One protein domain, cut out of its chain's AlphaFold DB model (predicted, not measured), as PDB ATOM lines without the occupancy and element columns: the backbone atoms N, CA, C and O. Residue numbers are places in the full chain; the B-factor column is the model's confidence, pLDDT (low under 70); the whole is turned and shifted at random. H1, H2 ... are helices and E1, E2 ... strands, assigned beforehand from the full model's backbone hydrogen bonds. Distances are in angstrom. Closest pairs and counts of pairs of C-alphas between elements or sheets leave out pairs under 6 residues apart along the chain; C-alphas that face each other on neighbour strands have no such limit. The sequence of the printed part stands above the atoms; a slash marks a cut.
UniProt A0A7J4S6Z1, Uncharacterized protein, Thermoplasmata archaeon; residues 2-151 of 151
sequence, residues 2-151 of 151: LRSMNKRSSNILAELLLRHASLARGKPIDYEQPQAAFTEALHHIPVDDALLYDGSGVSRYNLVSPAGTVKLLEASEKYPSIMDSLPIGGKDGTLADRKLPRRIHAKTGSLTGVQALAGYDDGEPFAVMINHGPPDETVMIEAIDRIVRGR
ATOM      1  N   LEU A   2      16.022  36.584 -41.413       92.88
ATOM      2  CA  LEU A   2      16.500  36.305 -40.045       92.88
ATOM      3  C   LEU A   2      17.907  36.854 -39.732       92.88
ATOM      4  O   LEU A   2      18.083  37.570 -38.754       92.88
ATOM      5  N   ARG A   3      18.892  36.615 -40.612       95.06
ATOM      6  CA  ARG A   3      20.249  37.186 -40.479       95.06
ATOM      7  C   ARG A   3      20.223  38.712 -40.351       95.06
ATOM      8  O   ARG A   3      20.823  39.260 -39.441       95.06
ATOM      9  N   SER A   4      19.504  39.403 -41.235       95.31
ATOM     10  CA  SER A   4      19.396  40.867 -41.196       95.31
ATOM     11  C   SER A   4      18.728  41.371 -39.915       95.31
ATOM     12  O   SER A   4      19.152  42.390 -39.375       95.31
ATOM     13  N   MET A   5      17.707  40.658 -39.431       97.00
ATOM     14  CA  MET A   5      17.019  40.954 -38.174       97.00
ATOM     15  C   MET A   5      17.967  40.833 -36.982       97.00
ATOM     16  O   MET A   5      18.116  41.794 -36.232       97.00
ATOM     17  N   ASN A   6      18.667  39.705 -36.853       97.06
ATOM     18  CA  ASN A   6      19.521  39.427 -35.700       97.06
ATOM     19  C   ASN A   6      20.814  40.247 -35.705       97.06
ATOM     20  O   ASN A   6      21.160  40.824 -34.675       97.06
ATOM     21  N   LYS A   7      21.485  40.386 -36.858       96.94
ATOM     22  CA  LYS A   7      22.734  41.160 -36.979       96.94
ATOM     23  C   LYS A   7      22.544  42.645 -36.680       96.94
ATOM     24  O   LYS A   7      23.424  43.251 -36.081       96.94
ATOM     25  N   ARG A   8      21.412  43.225 -37.095       96.44
ATOM     26  CA  ARG A   8      21.098  44.648 -36.873       96.44
ATOM     27  C   ARG A   8      20.199  44.905 -35.668       96.44
ATOM     28  O   ARG A   8      19.877  46.056 -35.414       96.44
ATOM     29  N   SER A   9      19.753  43.858 -34.971       95.50
ATOM     30  CA  SER A   9      18.739  43.963 -33.917       95.50
ATOM     31  C   SER A   9      17.492  44.745 -34.361       95.50
ATOM     32  O   SER A   9      17.070  45.696 -33.711       95.50
ATOM     33  N   SER A  10      16.927  44.396 -35.519       97.56
ATOM     34  CA  SER A  10      15.819  45.155 -36.108       97.56
ATOM     35  C   SER A  10      14.478  44.804 -35.465       97.56
ATOM     36  O   SER A  10      13.887  43.775 -35.793       97.56
ATOM     37  N   ASN A  11      13.963  45.713 -34.635       95.31
ATOM     38  CA  ASN A  11      12.665  45.560 -33.968       95.31
ATOM     39  C   ASN A  11      11.524  45.338 -34.970       95.31
ATOM     40  O   ASN A  11      10.728  44.424 -34.814       95.31
ATOM     41  N   ILE A  12      11.501  46.109 -36.063       94.69
ATOM     42  CA  ILE A  12      10.462  46.010 -37.101       94.69
ATOM     43  C   ILE A  12      10.425  44.612 -37.731       94.69
ATOM     44  O   ILE A  12       9.348  44.058 -37.937       94.69
ATOM     45  N   LEU A  13      11.588  44.029 -38.042       95.88
ATOM     46  CA  LEU A  13      11.639  42.688 -38.628       95.88
ATOM     47  C   LEU A  13      11.188  41.616 -37.630       95.88
ATOM     48  O   LEU A  13      10.583  40.635 -38.057       95.88
ATOM     49  N   ALA A  14      11.450  41.814 -36.337       94.25
ATOM     50  CA  ALA A  14      11.004  40.909 -35.285       94.25
ATOM     51  C   ALA A  14       9.479  40.955 -35.102       94.25
ATOM     52  O   ALA A  14       8.835  39.908 -35.121       94.25
ATOM     53  N   GLU A  15       8.885  42.151 -35.052       91.31
ATOM     54  CA  GLU A  15       7.425  42.309 -35.004       91.31
ATOM     55  C   GLU A  15       6.748  41.738 -36.255       91.31
ATOM     56  O   GLU A  15       5.722  41.064 -36.171       91.31
ATOM     57  N   LEU A  16       7.331  41.963 -37.436       91.19
ATOM     58  CA  LEU A  16       6.799  41.415 -38.682       91.19
ATOM     59  C   LEU A  16       6.856  39.882 -38.696       91.19
ATOM     60  O   LEU A  16       5.903  39.243 -39.139       91.19
ATOM     61  N   LEU A  17       7.952  39.295 -38.207       90.69
ATOM     62  CA  LEU A  17       8.094  37.846 -38.095       90.69
ATOM     63  C   LEU A  17       7.056  37.261 -37.132       90.69
ATOM     64  O   LEU A  17       6.420  36.267 -37.480       90.69
ATOM     65  N   LEU A  18       6.845  37.894 -35.974       89.00
ATOM     66  CA  LEU A  18       5.822  37.492 -35.011       89.00
ATOM     67  C   LEU A  18       4.429  37.509 -35.649       89.00
ATOM     68  O   LEU A  18       3.730  36.501 -35.626       89.00
ATOM     69  N   ARG A  19       4.050  38.608 -36.311       87.25
ATOM     70  CA  ARG A  19       2.752  38.718 -37.001       87.25
ATOM     71  C   ARG A  19       2.575  37.666 -38.089       87.25
ATOM     72  O   ARG A  19       1.500  37.089 -38.219       87.25
ATOM     73  N   HIS A  20       3.623  37.406 -38.866       88.50
ATOM     74  CA  HIS A  20       3.591  36.367 -39.890       88.50
ATOM     75  C   HIS A  20       3.417  34.971 -39.271       88.50
ATOM     76  O   HIS A  20       2.638  34.165 -39.775       88.50
ATOM     77  N   ALA A  21       4.086  34.702 -38.147       85.88
ATOM     78  CA  ALA A  21       3.950  33.457 -37.400       85.88
ATOM     79  C   ALA A  21       2.549  33.281 -36.782       85.88
ATOM     80  O   ALA A  21       2.051  32.153 -36.765       85.88
ATOM     81  N   SER A  22       1.917  34.366 -36.319       84.94
ATOM     82  CA  SER A  22       0.525  34.385 -35.846       84.94
ATOM     83  C   SER A  22      -0.458  34.082 -36.977       84.94
ATOM     84  O   SER A  22      -1.305  33.200 -36.844       84.94
ATOM     85  N   LEU A  23      -0.294  34.749 -38.126       85.94
ATOM     86  CA  LEU A  23      -1.117  34.533 -39.320       85.94
ATOM     87  C   LEU A  23      -1.058  33.093 -39.821       85.94
ATOM     88  O   LEU A  23      -2.092  32.495 -40.107       85.94
ATOM     89  N   ALA A  24       0.144  32.517 -39.883       86.06
ATOM     90  CA  ALA A  24       0.343  31.131 -40.298       86.06
ATOM     91  C   ALA A  24      -0.367  30.115 -39.378       86.06
ATOM     92  O   ALA A  24      -0.612  28.987 -39.794       86.06
ATOM     93  N   ARG A  25      -0.713  30.517 -38.148       82.12
ATOM     94  CA  ARG A  25      -1.440  29.716 -37.147       82.12
ATOM     95  C   ARG A  25      -2.924  30.082 -37.039       82.12
ATOM     96  O   ARG A  25      -3.597  29.651 -36.106       82.12
ATOM     97  N   GLY A  26      -3.438  30.903 -37.957       84.00
ATOM     98  CA  GLY A  26      -4.834  31.345 -37.948       84.00
ATOM     99  C   GLY A  26      -5.196  32.238 -36.758       84.00
ATOM    100  O   GLY A  26      -6.370  32.331 -36.403       84.00
ATOM    101  N   LYS A  27      -4.209  32.874 -36.116       78.25
ATOM    102  CA  LYS A  27      -4.439  33.831 -35.027       78.25
ATOM    103  C   LYS A  27      -4.650  35.238 -35.598       78.25
ATOM    104  O   LYS A  27      -4.041  35.570 -36.622       78.25
ATOM    105  N   PRO A  28      -5.483  36.075 -34.957       71.06
ATOM    106  CA  PRO A  28      -5.617  37.471 -35.347       71.06
ATOM    107  C   PRO A  28      -4.269  38.205 -35.233       71.06
ATOM    108  O   PRO A  28      -3.407  37.855 -34.428       71.06
ATOM    109  N   ILE A  29      -4.073  39.207 -36.095       65.69
ATOM    110  CA  ILE A  29      -2.880  40.077 -36.110       65.69
ATOM    111  C   ILE A  29      -3.023  41.225 -35.094       65.69
ATOM    112  O   ILE A  29      -2.213  42.155 -35.089       65.69
ATOM    113  N   ASP A  30      -4.105  41.254 -34.316       65.81
ATOM    114  CA  ASP A  30      -4.356  42.368 -33.421       65.81
ATOM    115  C   ASP A  30      -3.296  42.423 -32.318       65.81
ATOM    116  O   ASP A  30      -2.767  41.425 -31.831       65.81
ATOM    117  N   TYR A  31      -2.935  43.653 -31.967       55.44
ATOM    118  CA  TYR A  31      -1.893  43.949 -30.988       55.44
ATOM    119  C   TYR A  31      -2.222  43.451 -29.576       55.44
ATOM    120  O   TYR A  31      -1.374  43.549 -28.693       55.44
ATOM    121  N   GLU A  32      -3.439  42.962 -29.342       59.03
ATOM    122  CA  GLU A  32      -3.932  42.735 -27.990       59.03
ATOM    123  C   GLU A  32      -3.434  41.425 -27.376       59.03
ATOM    124  O   GLU A  32      -3.360  41.349 -26.152       59.03
ATOM    125  N   GLN A  33      -3.045  40.413 -28.172       64.19
ATOM    126  CA  GLN A  33      -2.600  39.118 -27.623       64.19
ATOM    127  C   GLN A  33      -1.426  38.442 -28.366       64.19
ATOM    128  O   GLN A  33      -1.527  37.275 -28.767       64.19
ATOM    129  N   PRO A  34      -0.257  39.101 -28.511       67.50
ATOM    130  CA  PRO A  34       0.950  38.463 -29.044       67.50
ATOM    131  C   PRO A  34       1.397  37.246 -28.216       67.50
ATOM    132  O   PRO A  34       2.047  36.350 -28.760       67.50
ATOM    133  N   GLN A  35       0.992  37.159 -26.937       74.81
ATOM    134  CA  GLN A  35       1.307  36.017 -26.074       74.81
ATOM    135  C   GLN A  35       0.808  34.697 -26.669       74.81
ATOM    136  O   GLN A  35       1.494  33.691 -26.546       74.81
ATOM    137  N   ALA A  36      -0.350  34.674 -27.340       76.50
ATOM    138  CA  ALA A  36      -0.940  33.428 -27.829       76.50
ATOM    139  C   ALA A  36      -0.034  32.712 -28.847       76.50
ATOM    140  O   ALA A  36       0.103  31.488 -28.804       76.50
ATOM    141  N   ALA A  37       0.616  33.473 -29.733       80.06
ATOM    142  CA  ALA A  37       1.551  32.924 -30.709       80.06
ATOM    143  C   ALA A  37       2.830  32.395 -30.045       80.06
ATOM    144  O   ALA A  37       3.345  31.353 -30.454       80.06
ATOM    145  N   PHE A  38       3.318  33.075 -29.003       84.62
ATOM    146  CA  PHE A  38       4.462  32.614 -28.220       84.62
ATOM    147  C   PHE A  38       4.147  31.371 -27.402       84.62
ATOM    148  O   PHE A  38       4.893  30.402 -27.492       84.62
ATOM    149  N   THR A  39       3.037  31.362 -26.663       79.19
ATOM    150  CA  THR A  39       2.596  30.212 -25.867       79.19
ATOM    151  C   THR A  39       2.502  28.969 -26.739       79.19
ATOM    152  O   THR A  39       3.050  27.932 -26.387       79.19
ATOM    153  N   GLU A  40       1.887  29.073 -27.918       80.81
ATOM    154  CA  GLU A  40       1.794  27.945 -28.847       80.81
ATOM    155  C   GLU A  40       3.159  27.552 -29.434       80.81
ATOM    156  O   GLU A  40       3.456  26.368 -29.558       80.81
ATOM    157  N   ALA A  41       4.027  28.506 -29.779       81.94
ATOM    158  CA  ALA A  41       5.355  28.192 -30.312       81.94
ATOM    159  C   ALA A  41       6.289  27.558 -29.266       81.94
ATOM    160  O   ALA A  41       7.148  26.749 -29.622       81.94
ATOM    161  N   LEU A  42       6.126  27.924 -27.996       85.19
ATOM    162  CA  LEU A  42       7.012  27.555 -26.898       85.19
ATOM    163  C   LEU A  42       6.459  26.427 -26.025       85.19
ATOM    164  O   LEU A  42       7.187  25.954 -25.167       85.19
ATOM    165  N   HIS A  43       5.233  25.940 -26.246       83.69
ATOM    166  CA  HIS A  43       4.597  24.956 -25.355       83.69
ATOM    167  C   HIS A  43       5.378  23.640 -25.163       83.69
ATOM    168  O   HIS A  43       5.161  22.931 -24.185       83.69
ATOM    169  N   HIS A  44       6.267  23.293 -26.097       83.50
ATOM    170  CA  HIS A  44       7.141  22.117 -26.014       83.50
ATOM    171  C   HIS A  44       8.512  22.401 -25.389       83.50
ATOM    172  O   HIS A  44       9.316  21.484 -25.232       83.50
ATOM    173  N   ILE A  45       8.813  23.662 -25.102       85.06
ATOM    174  CA  ILE A  45      10.087  24.107 -24.555       85.06
ATOM    175  C   ILE A  45       9.815  24.508 -23.104       85.06
ATOM    176  O   ILE A  45       8.952  25.351 -22.869       85.06
ATOM    177  N   PRO A  46      10.537  23.956 -22.116       79.44
ATOM    178  CA  PRO A  46      10.340  24.297 -20.709       79.44
ATOM    179  C   PRO A  46      10.976  25.657 -20.365       79.44
ATOM    180  O   PRO A  46      11.803  25.770 -19.460       79.44
ATOM    181  N   VAL A  47      10.624  26.696 -21.126       77.94
ATOM    182  CA  VAL A  47      10.899  28.109 -20.837       77.94
ATOM    183  C   VAL A  47       9.969  28.568 -19.715       77.94
ATOM    184  O   VAL A  47       9.052  29.360 -19.919       77.94
ATOM    185  N   ASP A  48      10.185  28.004 -18.530       73.44
ATOM    186  CA  ASP A  48       9.410  28.322 -17.337       73.44
ATOM    187  C   ASP A  48       9.445  29.846 -17.087       73.44
ATOM    188  O   ASP A  48      10.486  30.494 -17.259       73.44
ATOM    189  N   ASP A  49       8.291  30.413 -16.723       75.06
ATOM    190  CA  ASP A  49       8.100  31.825 -16.354       75.06
ATOM    191  C   ASP A  49       8.395  32.871 -17.450       75.06
ATOM    192  O   ASP A  49       8.658  34.040 -17.154       75.06
ATOM    193  N   ALA A  50       8.327  32.487 -18.731       88.19
ATOM    194  CA  ALA A  50       8.408  33.441 -19.833       88.19
ATOM    195  C   ALA A  50       7.087  34.214 -20.031       88.19
ATOM    196  O   ALA A  50       6.029  33.627 -20.261       88.19
ATOM    197  N   LEU A  51       7.158  35.544 -20.027       89.50
ATOM    198  CA  LEU A  51       6.072  36.444 -20.419       89.50
ATOM    199  C   LEU A  51       6.546  37.283 -21.602       89.50
ATOM    200  O   LEU A  51       7.505  38.034 -21.473       89.50
ATOM    201  N   LEU A  52       5.897  37.144 -22.759       89.75
ATOM    202  CA  LEU A  52       6.334  37.764 -24.013       89.75
ATOM    203  C   LEU A  52       5.203  38.593 -24.628       89.75
ATOM    204  O   LEU A  52       4.206  38.059 -25.103       89.75
ATOM    205  N   TYR A  53       5.373  39.909 -24.603       88.56
ATOM    206  CA  TYR A  53       4.418  40.918 -25.054       88.56
ATOM    207  C   TYR A  53       4.738  41.477 -26.439       88.56
ATOM    208  O   TYR A  53       3.891  42.146 -27.021       88.56
ATOM    209  N   ASP A  54       5.939  41.251 -26.969       90.12
ATOM    210  CA  ASP A  54       6.308  41.670 -28.319       90.12
ATOM    211  C   ASP A  54       7.409  40.777 -28.919       90.12
ATOM    212  O   ASP A  54       7.990  39.927 -28.242       90.12
ATOM    213  N   GLY A  55       7.657  40.927 -30.222       88.56
ATOM    214  CA  GLY A  55       8.685  40.162 -30.937       88.56
ATOM    215  C   GLY A  55      10.093  40.714 -30.751       88.56
ATOM    216  O   GLY A  55      11.075  39.984 -30.884       88.56
ATOM    217  N   SER A  56      10.197  42.014 -30.497       93.00
ATOM    218  CA  SER A  56      11.457  42.751 -30.510       93.00
ATOM    219  C   SER A  56      12.189  42.806 -29.170       93.00
ATOM    220  O   SER A  56      13.401  43.025 -29.166       93.00
ATOM    221  N   GLY A  57      11.494  42.606 -28.051       91.88
ATOM    222  CA  GLY A  57      12.054  42.758 -26.711       91.88
ATOM    223  C   GLY A  57      11.987  44.188 -26.157       91.88
ATOM    224  O   GLY A  57      12.611  44.456 -25.134       91.88
ATOM    225  N   VAL A  58      11.282  45.121 -26.810       93.25
ATOM    226  CA  VAL A  58      11.214  46.539 -26.388       93.25
ATOM    227  C   VAL A  58      10.259  46.735 -25.212       93.25
ATOM    228  O   VAL A  58      10.479  47.602 -24.361       93.25
ATOM    229  N   SER A  59       9.203  45.929 -25.141       92.00
ATOM    230  CA  SER A  59       8.269  45.913 -24.028       92.00
ATOM    231  C   SER A  59       8.994  45.542 -22.740       92.00
ATOM    232  O   SER A  59       9.576  44.465 -22.607       92.00
ATOM    233  N   ARG A  60       8.899  46.426 -21.742       91.12
ATOM    234  CA  ARG A  60       9.436  46.189 -20.393       91.12
ATOM    235  C   ARG A  60       8.673  45.113 -19.622       91.12
ATOM    236  O   ARG A  60       9.123  44.704 -18.559       91.12
ATOM    237  N   TYR A  61       7.527  44.680 -20.143       91.12
ATOM    238  CA  TYR A  61       6.752  43.577 -19.583       91.12
ATOM    239  C   TYR A  61       7.252  42.212 -20.063       91.12
ATOM    240  O   TYR A  61       6.781  41.191 -19.566       91.12
ATOM    241  N   ASN A  62       8.202  42.179 -21.006       92.44
ATOM    242  CA  ASN A  62       8.870  40.943 -21.375       92.44
ATOM    243  C   ASN A  62       9.712  40.429 -20.204       92.44
ATOM    244  O   ASN A  62      10.597  41.132 -19.714       92.44
ATOM    245  N   LEU A  63       9.465  39.192 -19.793       92.50
ATOM    246  CA  LEU A  63      10.196  38.516 -18.732       92.50
ATOM    247  C   LEU A  63      10.641  37.151 -19.236       92.50
ATOM    248  O   LEU A  63       9.845  36.383 -19.762       92.50
ATOM    249  N   VAL A  64      11.928  36.866 -19.081       93.38
ATOM    250  CA  VAL A  64      12.539  35.562 -19.341       93.38
ATOM    251  C   VAL A  64      13.669  35.356 -18.344       93.38
ATOM    252  O   VAL A  64      14.335  36.313 -17.940       93.38
ATOM    253  N   SER A  65      13.909  34.109 -17.947       94.69
ATOM    254  CA  SER A  65      15.065  33.762 -17.121       94.69
ATOM    255  C   SER A  65      16.279  33.398 -17.990       94.69
ATOM    256  O   SER A  65      16.114  32.907 -19.117       94.69
ATOM    257  N   PRO A  66      17.520  33.561 -17.487       95.38
ATOM    258  CA  PRO A  66      18.705  33.045 -18.170       95.38
ATOM    259  C   PRO A  66      18.618  31.534 -18.427       95.38
ATOM    260  O   PRO A  66      18.938  31.083 -19.523       95.38
ATOM    261  N   ALA A  67      18.109  30.763 -17.459       94.94
ATOM    262  CA  ALA A  67      17.918  29.319 -17.595       94.94
ATOM    263  C   ALA A  67      16.895  28.966 -18.689       94.94
ATOM    264  O   ALA A  67      17.162  28.105 -19.523       94.94
ATOM    265  N   GLY A  68      15.755  29.665 -18.740       94.50
ATOM    266  CA  GLY A  68      14.777  29.506 -19.819       94.50
ATOM    267  C   GLY A  68      15.373  29.853 -21.183       94.50
ATOM    268  O   GLY A  68      15.168  29.136 -22.156       94.50
ATOM    269  N   THR A  69      16.190  30.903 -21.250       95.50
ATOM    270  CA  THR A  69      16.870  31.301 -22.492       95.50
ATOM    271  C   THR A  69      17.856  30.234 -22.973       95.50
ATOM    272  O   THR A  69      17.893  29.951 -24.165       95.50
ATOM    273  N   VAL A  70      18.609  29.601 -22.068       96.12
ATOM    274  CA  VAL A  70      19.482  28.462 -22.411       96.12
ATOM    275  C   VAL A  70      18.662  27.292 -22.954       96.12
ATOM    276  O   VAL A  70      18.945  26.832 -24.053       96.12
ATOM    277  N   LYS A  71      17.576  26.898 -22.278       95.31
ATOM    278  CA  LYS A  71      16.668  25.839 -22.759       95.31
ATOM    279  C   LYS A  71      16.070  26.144 -24.140       95.31
ATOM    280  O   LYS A  71      15.883  25.247 -24.961       95.31
ATOM    281  N   LEU A  72      15.757  27.413 -24.416       94.81
ATOM    282  CA  LEU A  72      15.302  27.854 -25.735       94.81
ATOM    283  C   LEU A  72      16.396  27.683 -26.795       94.81
ATOM    284  O   LEU A  72      16.096  27.234 -27.899       94.81
ATOM    285  N   LEU A  73      17.639  28.043 -26.470       95.62
ATOM    286  CA  LEU A  73      18.782  27.879 -27.367       95.62
ATOM    287  C   LEU A  73      19.028  26.394 -27.664       95.62
ATOM    288  O   LEU A  73      19.030  26.034 -28.839       95.62
ATOM    289  N   GLU A  74      19.074  25.535 -26.645       95.44
ATOM    290  CA  GLU A  74      19.179  24.070 -26.790       95.44
ATOM    291  C   GLU A  74      18.091  23.520 -27.730       95.44
ATOM    292  O   GLU A  74      18.362  22.835 -28.715       95.44
ATOM    293  N   ALA A  75      16.828  23.900 -27.505       93.81
ATOM    294  CA  ALA A  75      15.716  23.471 -28.355       93.81
ATOM    295  C   ALA A  75      15.808  23.990 -29.804       93.81
ATOM    296  O   ALA A  75      15.155  23.446 -30.707       93.81
ATOM    297  N   SER A  76      16.583  25.052 -30.032       92.62
ATOM    298  CA  SER A  76      16.761  25.703 -31.326       92.62
ATOM    299  C   SER A  76      17.907  25.118 -32.161       92.62
ATOM    300  O   SER A  76      17.946  25.371 -33.365       92.62
ATOM    301  N   GLU A  77      18.773  24.279 -31.581       92.75
ATOM    302  CA  GLU A  77      19.922  23.649 -32.259       92.75
ATOM    303  C   GLU A  77      19.524  22.820 -33.485       92.75
ATOM    304  O   GLU A  77      20.243  22.773 -34.484       92.75
ATOM    305  N   LYS A  78      18.314  22.246 -33.478       91.81
ATOM    306  CA  LYS A  78      17.728  21.550 -34.638       91.81
ATOM    307  C   LYS A  78      17.488  22.455 -35.857       91.81
ATOM    308  O   LYS A  78      17.147  21.959 -36.931       91.81
ATOM    309  N   TYR A  79      17.650  23.770 -35.710       92.62
ATOM    310  CA  TYR A  79      17.542  24.773 -36.766       92.62
ATOM    311  C   TYR A  79      18.863  25.557 -36.907       92.62
ATOM    312  O   TYR A  79      18.970  26.681 -36.410       92.62
ATOM    313  N   PRO A  80      19.858  25.038 -37.656       91.25
ATOM    314  CA  PRO A  80      21.186  25.660 -37.786       91.25
ATOM    315  C   PRO A  80      21.162  27.127 -38.248       91.25
ATOM    316  O   PRO A  80      22.003  27.942 -37.865       91.25
ATOM    317  N   SER A  81      20.133  27.496 -39.016       94.38
ATOM    318  CA  SER A  81      19.917  28.863 -39.499       94.38
ATOM    319  C   SER A  81      19.758  29.902 -38.380       94.38
ATOM    320  O   SER A  81      20.000  31.089 -38.622       94.38
ATOM    321  N   ILE A  82      19.376  29.485 -37.167       94.00
ATOM    322  CA  ILE A  82      19.291  30.355 -35.993       94.00
ATOM    323  C   ILE A  82      20.697  30.766 -35.562       94.00
ATOM    324  O   ILE A  82      20.983  31.963 -35.571       94.00
ATOM    325  N   MET A  83      21.595  29.817 -35.285       95.38
ATOM    326  CA  MET A  83      22.981  30.120 -34.904       95.38
ATOM    327  C   MET A  83      23.710  30.926 -35.990       95.38
ATOM    328  O   MET A  83      24.375  31.917 -35.687       95.38
ATOM    329  N   ASP A  84      23.507  30.586 -37.268       95.25
ATOM    330  CA  ASP A  84      24.105  31.293 -38.412       95.25
ATOM    331  C   ASP A  84      23.675  32.760 -38.533       95.25
ATOM    332  O   ASP A  84      24.360  33.592 -39.146       95.25
ATOM    333  N   SER A  85      22.499  33.083 -37.998       97.31
ATOM    334  CA  SER A  85      21.939  34.427 -38.048       97.31
ATOM    335  C   SER A  85      22.486  35.351 -36.959       97.31
ATOM    336  O   SER A  85      22.412  36.573 -37.126       97.31
ATOM    337  N   LEU A  86      23.041  34.801 -35.874       98.19
ATOM    338  CA  LEU A  86      23.504  35.560 -34.713       98.19
ATOM    339  C   LEU A  86      24.794  36.336 -35.014       98.19
ATOM    340  O   LEU A  86      25.650  35.815 -35.734       98.19
ATOM    341  N   PRO A  87      24.952  37.572 -34.497       98.56
ATOM    342  CA  PRO A  87      26.228  38.291 -34.472       98.56
ATOM    343  C   PRO A  87      27.408  37.431 -34.010       98.56
ATOM    344  O   PRO A  87      27.261  36.617 -33.103       98.56
ATOM    345  N   ILE A  88      28.570  37.630 -34.632       98.56
ATOM    346  CA  ILE A  88      29.816  36.930 -34.308       98.56
ATOM    347  C   ILE A  88      30.731  37.890 -33.544       98.56
ATOM    348  O   ILE A  88      30.980  39.009 -34.008       98.56
ATOM    349  N   GLY A  89      31.255  37.433 -32.404       98.06
ATOM    350  CA  GLY A  89      32.155  38.195 -31.535       98.06
ATOM    351  C   GLY A  89      33.329  38.821 -32.292       98.06
ATOM    352  O   GLY A  89      34.023  38.136 -33.049       98.06
ATOM    353  N   GLY A  90      33.515  40.137 -32.124       97.19
ATOM    354  CA  GLY A  90      34.614  40.902 -32.724       97.19
ATOM    355  C   GLY A  90      34.633  40.905 -34.254       97.19
ATOM    356  O   GLY A  90      35.684  41.130 -34.855       97.19
ATOM    357  N   LYS A  91      33.512  40.563 -34.907       97.88
ATOM    358  CA  LYS A  91      33.446  40.409 -36.365       97.88
ATOM    359  C   LYS A  91      32.309  41.190 -37.001       97.88
ATOM    360  O   LYS A  91      32.544  41.854 -38.006       97.88
ATOM    361  N   ASP A  92      31.077  41.044 -36.514       97.56
ATOM    362  CA  ASP A  92      29.922  41.635 -37.194       97.56
ATOM    363  C   ASP A  92      28.736  41.963 -36.274       97.56
ATOM    364  O   ASP A  92      28.687  41.610 -35.093       97.56
ATOM    365  N   GLY A  93      27.756  42.657 -36.861       97.12
ATOM    366  CA  GLY A  93      26.519  43.042 -36.193       97.12
ATOM    367  C   GLY A  93      26.769  43.869 -34.936       97.12
ATOM    368  O   GLY A  93      27.715  44.647 -34.860       97.12
ATOM    369  N   THR A  94      25.932  43.664 -33.926       97.38
ATOM    370  CA  THR A  94      26.038  44.344 -32.629       97.38
ATOM    371  C   THR A  94      27.223  43.887 -31.768       97.38
ATOM    372  O   THR A  94      27.409  44.410 -30.671       97.38
ATOM    373  N   LEU A  95      28.028  42.924 -32.232       98.12
ATOM    374  CA  LEU A  95      29.245  42.464 -31.553       98.12
ATOM    375  C   LEU A  95      30.533  42.893 -32.269       98.12
ATOM    376  O   LEU A  95      31.610  42.514 -31.813       98.12
ATOM    377  N   ALA A  96      30.444  43.657 -33.366       97.38
ATOM    378  CA  ALA A  96      31.595  44.022 -34.193       97.38
ATOM    379  C   ALA A  96      32.707  44.718 -33.388       97.38
ATOM    380  O   ALA A  96      33.868  44.336 -33.502       97.38
ATOM    381  N   ASP A  97      32.331  45.659 -32.519       95.75
ATOM    382  CA  ASP A  97      33.272  46.450 -31.714       95.75
ATOM    383  C   ASP A  97      33.563  45.837 -30.331       95.75
ATOM    384  O   ASP A  97      34.360  46.368 -29.553       95.75
ATOM    385  N   ARG A  98      32.937  44.699 -29.999       96.12
ATOM    386  CA  ARG A  98      33.164  44.009 -28.723       96.12
ATOM    387  C   ARG A  98      34.379  43.104 -28.837       96.12
ATOM    388  O   ARG A  98      34.502  42.319 -29.774       96.12
ATOM    389  N   LYS A  99      35.258  43.151 -27.832       95.81
ATOM    390  CA  LYS A  99      36.470  42.313 -27.734       95.81
ATOM    391  C   LYS A  99      36.132  40.871 -27.327       95.81
ATOM    392  O   LYS A  99      36.692  40.349 -26.369       95.81
ATOM    393  N   LEU A 100      35.195  40.242 -28.029       97.19
ATOM    394  CA  LEU A 100      34.768  38.860 -27.828       97.19
ATOM    395  C   LEU A 100      35.426  37.936 -28.862       97.19
ATOM    396  O   LEU A 100      35.661  38.357 -29.997       97.19
ATOM    397  N   PRO A 101      35.724  36.675 -28.507       96.88
ATOM    398  CA  PRO A 101      36.306  35.731 -29.447       96.88
ATOM    399  C   PRO A 101      35.289  35.325 -30.525       96.88
ATOM    400  O   PRO A 101      34.082  35.296 -30.295       96.88
ATOM    401  N   ARG A 102      35.786  34.961 -31.713       96.94
ATOM    402  CA  ARG A 102      34.950  34.649 -32.892       96.94
ATOM    403  C   ARG A 102      34.132  33.360 -32.769       96.94
ATOM    404  O   ARG A 102      33.278  33.127 -33.613       96.94
ATOM    405  N   ARG A 103      34.394  32.547 -31.742       96.44
ATOM    406  CA  ARG A 103      33.573  31.386 -31.364       96.44
ATOM    407  C   ARG A 103      32.232  31.786 -30.731       96.44
ATOM    408  O   ARG A 103      31.321  30.970 -30.682       96.44
ATOM    409  N   ILE A 104      32.098  33.043 -30.285       98.25
ATOM    410  CA  ILE A 104      30.849  33.567 -29.728       98.25
ATOM    411  C   ILE A 104      29.903  33.949 -30.859       98.25
ATOM    412  O   ILE A 104      30.184  34.865 -31.636       98.25
ATOM    413  N   HIS A 105      28.761  33.277 -30.907       98.31
ATOM    414  CA  HIS A 105      27.637  33.589 -31.781       98.31
ATOM    415  C   HIS A 105      26.454  33.987 -30.898       98.31
ATOM    416  O   HIS A 105      25.785  33.119 -30.346       98.31
ATOM    417  N   ALA A 106      26.195  35.283 -30.717       98.44
ATOM    418  CA  ALA A 106      25.247  35.732 -29.697       98.44
ATOM    419  C   ALA A 106      24.434  36.966 -30.089       98.44
ATOM    420  O   ALA A 106      24.876  37.835 -30.838       98.44
ATOM    421  N   LYS A 107      23.219  37.049 -29.546       98.44
ATOM    422  CA  LYS A 107      22.325  38.196 -29.663       98.44
ATOM    423  C   LYS A 107      22.496  39.122 -28.461       98.44
ATOM    424  O   LYS A 107      22.506  38.675 -27.317       98.44
ATOM    425  N   THR A 108      22.573  40.423 -28.731       97.94
ATOM    426  CA  THR A 108      22.556  41.479 -27.707       97.94
ATOM    427  C   THR A 108      21.133  41.919 -27.360       97.94
ATOM    428  O   THR A 108      20.259  41.919 -28.232       97.94
ATOM    429  N   GLY A 109      20.920  42.364 -26.125       96.88
ATOM    430  CA  GLY A 109      19.735  43.103 -25.686       96.88
ATOM    431  C   GLY A 109      20.154  44.313 -24.855       96.88
ATOM    432  O   GLY A 109      21.013  44.173 -23.988       96.88
ATOM    433  N   SER A 110      19.575  45.480 -25.133       95.12
ATOM    434  CA  SER A 110      19.960  46.743 -24.494       95.12
ATOM    435  C   SER A 110      18.733  47.635 -24.316       95.12
ATOM    436  O   SER A 110      18.060  47.965 -25.292       95.12
ATOM    437  N   LEU A 111      18.448  48.012 -23.072       94.69
ATOM    438  CA  LEU A 111      17.486  49.046 -22.683       94.69
ATOM    439  C   LEU A 111      18.084  49.818 -21.500       94.69
ATOM    440  O   LEU A 111      19.004  49.345 -20.839       94.69
ATOM    441  N   THR A 112      17.519  50.974 -21.154       93.62
ATOM    442  CA  THR A 112      17.952  51.698 -19.949       93.62
ATOM    443  C   THR A 112      17.851  50.806 -18.708       93.62
ATOM    444  O   THR A 112      16.751  50.365 -18.353       93.62
ATOM    445  N   GLY A 113      18.999  50.568 -18.061       94.81
ATOM    446  CA  GLY A 113      19.142  49.709 -16.882       94.81
ATOM    447  C   GLY A 113      19.142  48.203 -17.174       94.81
ATOM    448  O   GLY A 113      19.085  47.420 -16.225       94.81
ATOM    449  N   VAL A 114      19.179  47.791 -18.446       96.69
ATOM    450  CA  VAL A 114      19.152  46.385 -18.871       96.69
ATOM    451  C   VAL A 114      20.214  46.120 -19.932       96.69
ATOM    452  O   VAL A 114      20.245  46.773 -20.974       96.69
ATOM    453  N   GLN A 115      21.038  45.100 -19.713       97.75
ATOM    454  CA  GLN A 115      21.931  44.556 -20.734       97.75
ATOM    455  C   GLN A 115      21.882  43.035 -20.715       97.75
ATOM    456  O   GLN A 115      21.905  42.410 -19.655       97.75
ATOM    457  N   ALA A 116      21.843  42.433 -21.895       98.00
ATOM    458  CA  ALA A 116      21.809  40.992 -22.055       98.00
ATOM    459  C   ALA A 116      22.677  40.537 -23.230       98.00
ATOM    460  O   ALA A 116      22.802  41.219 -24.254       98.00
ATOM    461  N   LEU A 117      23.251  39.347 -23.089       98.56
ATOM    462  CA  LEU A 117      23.941  38.627 -24.148       98.56
ATOM    463  C   LEU A 117      23.608  37.142 -24.019       98.56
ATOM    464  O   LEU A 117      23.873  36.536 -22.981       98.56
ATOM    465  N   ALA A 118      23.030  36.565 -25.065       98.38
ATOM    466  CA  ALA A 118      22.678  35.151 -25.096       98.38
ATOM    467  C   ALA A 118      22.939  34.553 -26.478       98.38
ATOM    468  O   ALA A 118      22.759  35.223 -27.498       98.38
ATOM    469  N   GLY A 119      23.375  33.302 -26.516       98.12
ATOM    470  CA  GLY A 119      23.758  32.614 -27.740       98.12
ATOM    471  C   GLY A 119      24.647  31.421 -27.444       98.12
ATOM    472  O   GLY A 119      24.429  30.736 -26.456       98.12
ATOM    473  N   TYR A 120      25.649  31.201 -28.285       98.06
ATOM    474  CA  TYR A 120      26.512  30.027 -28.238       98.06
ATOM    475  C   TYR A 120      27.979  30.421 -28.081       98.06
ATOM    476  O   TYR A 120      28.438  31.372 -28.725       98.06
ATOM    477  N   ASP A 121      28.702  29.680 -27.250       97.19
ATOM    478  CA  ASP A 121      30.159  29.691 -27.139       97.19
ATOM    479  C   ASP A 121      30.691  28.342 -27.625       97.19
ATOM    480  O   ASP A 121      30.510  27.330 -26.963       97.19
ATOM    481  N   ASP A 122      31.261  28.316 -28.832       94.75
ATOM    482  CA  ASP A 122      31.721  27.079 -29.487       94.75
ATOM    483  C   ASP A 122      30.638  25.984 -29.600       94.75
ATOM    484  O   ASP A 122      30.905  24.790 -29.540       94.75
ATOM    485  N   GLY A 123      29.384  26.415 -29.769       93.50
ATOM    486  CA  GLY A 123      28.213  25.537 -29.843       93.50
ATOM    487  C   GLY A 123      27.498  25.329 -28.508       93.50
ATOM    488  O   GLY A 123      26.335  24.951 -28.524       93.50
ATOM    489  N   GLU A 124      28.117  25.669 -27.377       96.62
ATOM    490  CA  GLU A 124      27.495  25.526 -26.057       96.62
ATOM    491  C   GLU A 124      26.596  26.733 -25.727       96.62
ATOM    492  O   GLU A 124      27.054  27.884 -25.788       96.62
ATOM    493  N   PRO A 125      25.315  26.529 -25.372       97.38
ATOM    494  CA  PRO A 125      24.379  27.618 -25.134       97.38
ATOM    495  C   PRO A 125      24.671  28.373 -23.829       97.38
ATOM    496  O   PRO A 125      25.000  27.811 -22.781       97.38
ATOM    497  N   PHE A 126      24.500  29.694 -23.858       98.06
ATOM    498  CA  PHE A 126      24.639  30.554 -22.690       98.06
ATOM    499  C   PHE A 126      23.681  31.744 -22.708       98.06
ATOM    500  O   PHE A 126      23.246  32.221 -23.757       98.06
ATOM    501  N   ALA A 127      23.423  32.287 -21.517       97.94
ATOM    502  CA  ALA A 127      22.728  33.552 -21.340       97.94
ATOM    503  C   ALA A 127      23.286  34.309 -20.128       97.94
ATOM    504  O   ALA A 127      23.453  33.743 -19.048       97.94
ATOM    505  N   VAL A 128      23.546  35.604 -20.305       98.12
ATOM    506  CA  VAL A 128      23.909  36.545 -19.239       98.12
ATOM    507  C   VAL A 128      22.977  37.746 -19.341       98.12
ATOM    508  O   VAL A 128      22.825  38.320 -20.418       98.12
ATOM    509  N   MET A 129      22.342  38.117 -18.230       97.44
ATOM    510  CA  MET A 129      21.363  39.202 -18.170       97.44
ATOM    511  C   MET A 129      21.603  40.045 -16.921       97.44
ATOM    512  O   MET A 129      21.785  39.509 -15.830       97.44
ATOM    513  N   ILE A 130      21.592  41.362 -17.087       97.56
ATOM    514  CA  ILE A 130      21.671  42.353 -16.019       97.56
ATOM    515  C   ILE A 130      20.416  43.210 -16.125       97.56
ATOM    516  O   ILE A 130      20.186  43.822 -17.163       97.56
ATOM    517  N   ASN A 131      19.639  43.262 -15.044       95.88
ATOM    518  CA  ASN A 131      18.511  44.172 -14.865       95.88
ATOM    519  C   ASN A 131      18.817  45.135 -13.718       95.88
ATOM    520  O   ASN A 131      19.593  44.801 -12.824       95.88
ATOM    521  N   HIS A 132      18.179  46.307 -13.726       95.00
ATOM    522  CA  HIS A 132      18.385  47.359 -12.722       95.00
ATOM    523  C   HIS A 132      19.862  47.751 -12.551       95.00
ATOM    524  O   HIS A 132      20.302  48.104 -11.457       95.00
ATOM    525  N   GLY A 133      20.633  47.665 -13.635       93.62
ATOM    526  CA  GLY A 133      22.031  48.062 -13.631       93.62
ATOM    527  C   GLY A 133      22.209  49.584 -13.642       93.62
ATOM    528  O   GLY A 133      21.232  50.336 -13.734       93.62
ATOM    529  N   PRO A 134      23.462  50.056 -13.540       93.44
ATOM    530  CA  PRO A 134      23.762  51.480 -13.556       93.44
ATOM    531  C   PRO A 134      23.311  52.142 -14.872       93.44
ATOM    532  O   PRO A 134      23.203  51.464 -15.895       93.44
ATOM    533  N   PRO A 135      23.097  53.472 -14.884       87.38
ATOM    534  CA  PRO A 135      22.761  54.202 -16.108       87.38
ATOM    535  C   PRO A 135      23.823  54.084 -17.208       87.38
ATOM    536  O   PRO A 135      23.489  54.171 -18.385       87.38
ATOM    537  N   ASP A 136      25.091  53.891 -16.828       92.56
ATOM    538  CA  ASP A 136      26.177  53.657 -17.778       92.56
ATOM    539  C   ASP A 136      26.154  52.209 -18.283       92.56
ATOM    540  O   ASP A 136      26.571  51.264 -17.604       92.56
ATOM    541  N   GLU A 137      25.666  52.048 -19.508       93.50
ATOM    542  CA  GLU A 137      25.583  50.763 -20.196       93.50
ATOM    543  C   GLU A 137      26.954  50.122 -20.430       93.50
ATOM    544  O   GLU A 137      27.058  48.894 -20.434       93.50
ATOM    545  N   THR A 138      28.012  50.926 -20.558       95.00
ATOM    546  CA  THR A 138      29.380  50.453 -20.812       95.00
ATOM    547  C   THR A 138      29.850  49.536 -19.692       95.00
ATOM    548  O   THR A 138      30.376  48.456 -19.954       95.00
ATOM    549  N   VAL A 139      29.566  49.905 -18.439       96.25
ATOM    550  CA  VAL A 139      29.928  49.115 -17.251       96.25
ATOM    551  C   VAL A 139      29.287  47.726 -17.296       96.25
ATOM    552  O   VAL A 139      29.934  46.718 -17.004       96.25
ATOM    553  N   MET A 140      28.013  47.655 -17.686       97.25
ATOM    554  CA  MET A 140      27.291  46.389 -17.813       97.25
ATOM    555  C   MET A 140      27.807  45.555 -18.991       97.25
ATOM    556  O   MET A 140      28.028  44.354 -18.841       97.25
ATOM    557  N   ILE A 141      28.041  46.184 -20.149       97.19
ATOM    558  CA  ILE A 141      28.582  45.526 -21.345       97.19
ATOM    559  C   ILE A 141      29.952  44.913 -21.041       97.19
ATOM    560  O   ILE A 141      30.176  43.746 -21.372       97.19
ATOM    561  N   GLU A 142      30.839  45.653 -20.373       96.94
ATOM    562  CA  GLU A 142      32.167  45.181 -19.971       96.94
ATOM    563  C   GLU A 142      32.098  44.050 -18.942       96.94
ATOM    564  O   GLU A 142      32.874  43.090 -19.023       96.94
ATOM    565  N   ALA A 143      31.167  44.128 -17.986       96.88
ATOM    566  CA  ALA A 143      30.943  43.060 -17.019       96.88
ATOM    567  C   ALA A 143      30.517  41.758 -17.714       96.88
ATOM    568  O   ALA A 143      31.113  40.712 -17.447       96.88
ATOM    569  N   ILE A 144      29.563  41.835 -18.646       97.81
ATOM    570  CA  ILE A 144      29.126  40.698 -19.468       97.81
ATOM    571  C   ILE A 144      30.292  40.160 -20.308       97.81
ATOM    572  O   ILE A 144      30.552  38.958 -20.294       97.81
ATOM    573  N   ASP A 145      31.050  41.026 -20.987       97.75
ATOM    574  CA  ASP A 145      32.184  40.611 -21.825       97.75
ATOM    575  C   ASP A 145      33.296  39.936 -21.031       97.75
ATOM    576  O   ASP A 145      33.977  39.046 -21.538       97.75
ATOM    577  N   ARG A 146      33.535  40.358 -19.790       96.94
ATOM    578  CA  ARG A 146      34.499  39.702 -18.902       96.94
ATOM    579  C   ARG A 146      34.034  38.302 -18.501       96.94
ATOM    580  O   ARG A 146      34.862  37.399 -18.504       96.94
ATOM    581  N   ILE A 147      32.746  38.122 -18.201       95.75
ATOM    582  CA  ILE A 147      32.174  36.804 -17.882       95.75
ATOM    583  C   ILE A 147      32.314  35.867 -19.084       95.75
ATOM    584  O   ILE A 147      32.814  34.759 -18.933       95.75
ATOM    585  N   VAL A 148      31.930  36.322 -20.279       95.56
ATOM    586  CA  VAL A 148      31.942  35.486 -21.489       95.56
ATOM    587  C   VAL A 148      33.362  35.168 -21.962       95.56
ATOM    588  O   VAL A 148      33.617  34.060 -22.403       95.56
ATOM    589  N   ARG A 149      34.324  36.090 -21.826       93.00
ATOM    590  CA  ARG A 149      35.734  35.798 -22.152       93.00
ATOM    591  C   ARG A 149      36.404  34.811 -21.199       93.00
ATOM    592  O   ARG A 149      37.383  34.192 -21.598       93.00
ATOM    593  N   GLY A 150      35.959  34.767 -19.943       84.31
ATOM    594  CA  GLY A 150      36.526  33.906 -18.904       84.31
ATOM    595  C   GLY A 150      35.962  32.486 -18.894       84.31
ATOM    596  O   GLY A 150      36.359  31.708 -18.030       84.31
ATOM    597  N   ARG A 151      35.030  32.186 -19.803       71.12
ATOM    598  CA  ARG A 151      34.503  30.847 -20.053       71.12
ATOM    599  C   ARG A 151      35.355  30.095 -21.069       71.12
ATOM    600  O   ARG A 151      35.942  30.750 -21.972       71.12
TER     601      ARG A 151
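What this domain is: This is residues 2 to 151 of the 151 residues of an uncharacterized protein of Thermoplasmata archaeon (UniProt A0A7J4S6Z1). A twisted sheet of three strands, E1 to E3, has H6 along one face and H4 over the other, while H2 and H3 form a corner well away from it, at the opposite end of the longest axis from H6. The unnamed stretch 43 to 65 lies between that corner and the sheet, and H1 and H5 lie side by side near E1. The printed part has 150 residues, with H1 to H5, then E1, E2 and E3, then H6 along the chain; the sheet order is E1 E2 E3, antiparallel, and the class is mixed. It is compact, with a radius of gyration of the C-alphas of 15.2 A and spans of 45 by 34 by 27 A.

Where its parts are: E1 is residues 104 to 111, 21.6 A long, from C-alpha 104 at (30.849, 33.567, -29.728). E2 is residues 114 to 121, 21.6 A, and E3 residues 124 to 131, 23.5 A. H6, residues 137 to 149, is 18.2 A long and ends at C-alpha 149, (35.734, 35.798, -22.152). H4 is residues 66 to 76, 15.2 A, and H5 residues 80 to 85, 8.8 A. H1, residues 2 to 8, is 10.0 A long and begins at C-alpha 2, (16.500, 36.305, -40.045). H2 is residues 11 to 23, 18.4 A, and H3 residues 34 to 42, 12.7 A.

How they stand to each other: E1, E2 and E3 form a meander, each strand the antiparallel neighbour of the one before. In the hairpin E1 and E2, N 107 and O 118 are 2.8 A apart; in the hairpin E2 and E3, N 121 and O 124 are 2.8 A apart, both within hydrogen-bond range. There are three layers, helices on both faces of the sheet: H4 and H5 on one face, H6 on the other. H6 is over E2 and E3, along the strands, at a height over the sheet of 9.1 A; its closest C-alphas to E2 are Met 140 and Gln 115, 6.4 A. H4 is over E3 at a height of 7.9 A, with closest C-alphas Pro 66 and Ala 127, 5.1 A. H1 only grazes the sheet, with residues 6 to 8. H1 and H5 touch at Arg 3 and Ser 85, C-alphas 4.0 A apart, at a shallow tilt of 28 degrees. H2 and H3 are not on the sheet; they touch at Ser 22 and Ala 37, C-alphas 5.4 A apart, about perpendicular at 74 degrees. H1 and H2 only just touch, only at the corner, with 3 pairs of C-alphas within 8 A, the closest Met 5 and Leu 13, 5.7 A. Every O i to N i+4 pair is within hydrogen-bond range in H1, H2, H4, H5 and H6; in H3, 4 of 5 are.

The domain as a whole: The C-alphas farthest apart, of Gly 26 and Gly 150, are 45.6 A apart. The printed part has no cut. The links H3 to H4 and H5 to E1 are long, with 23 and 18 residues. Mean pLDDT of the printed part is 91.4; residues 29 to 34 are under 70.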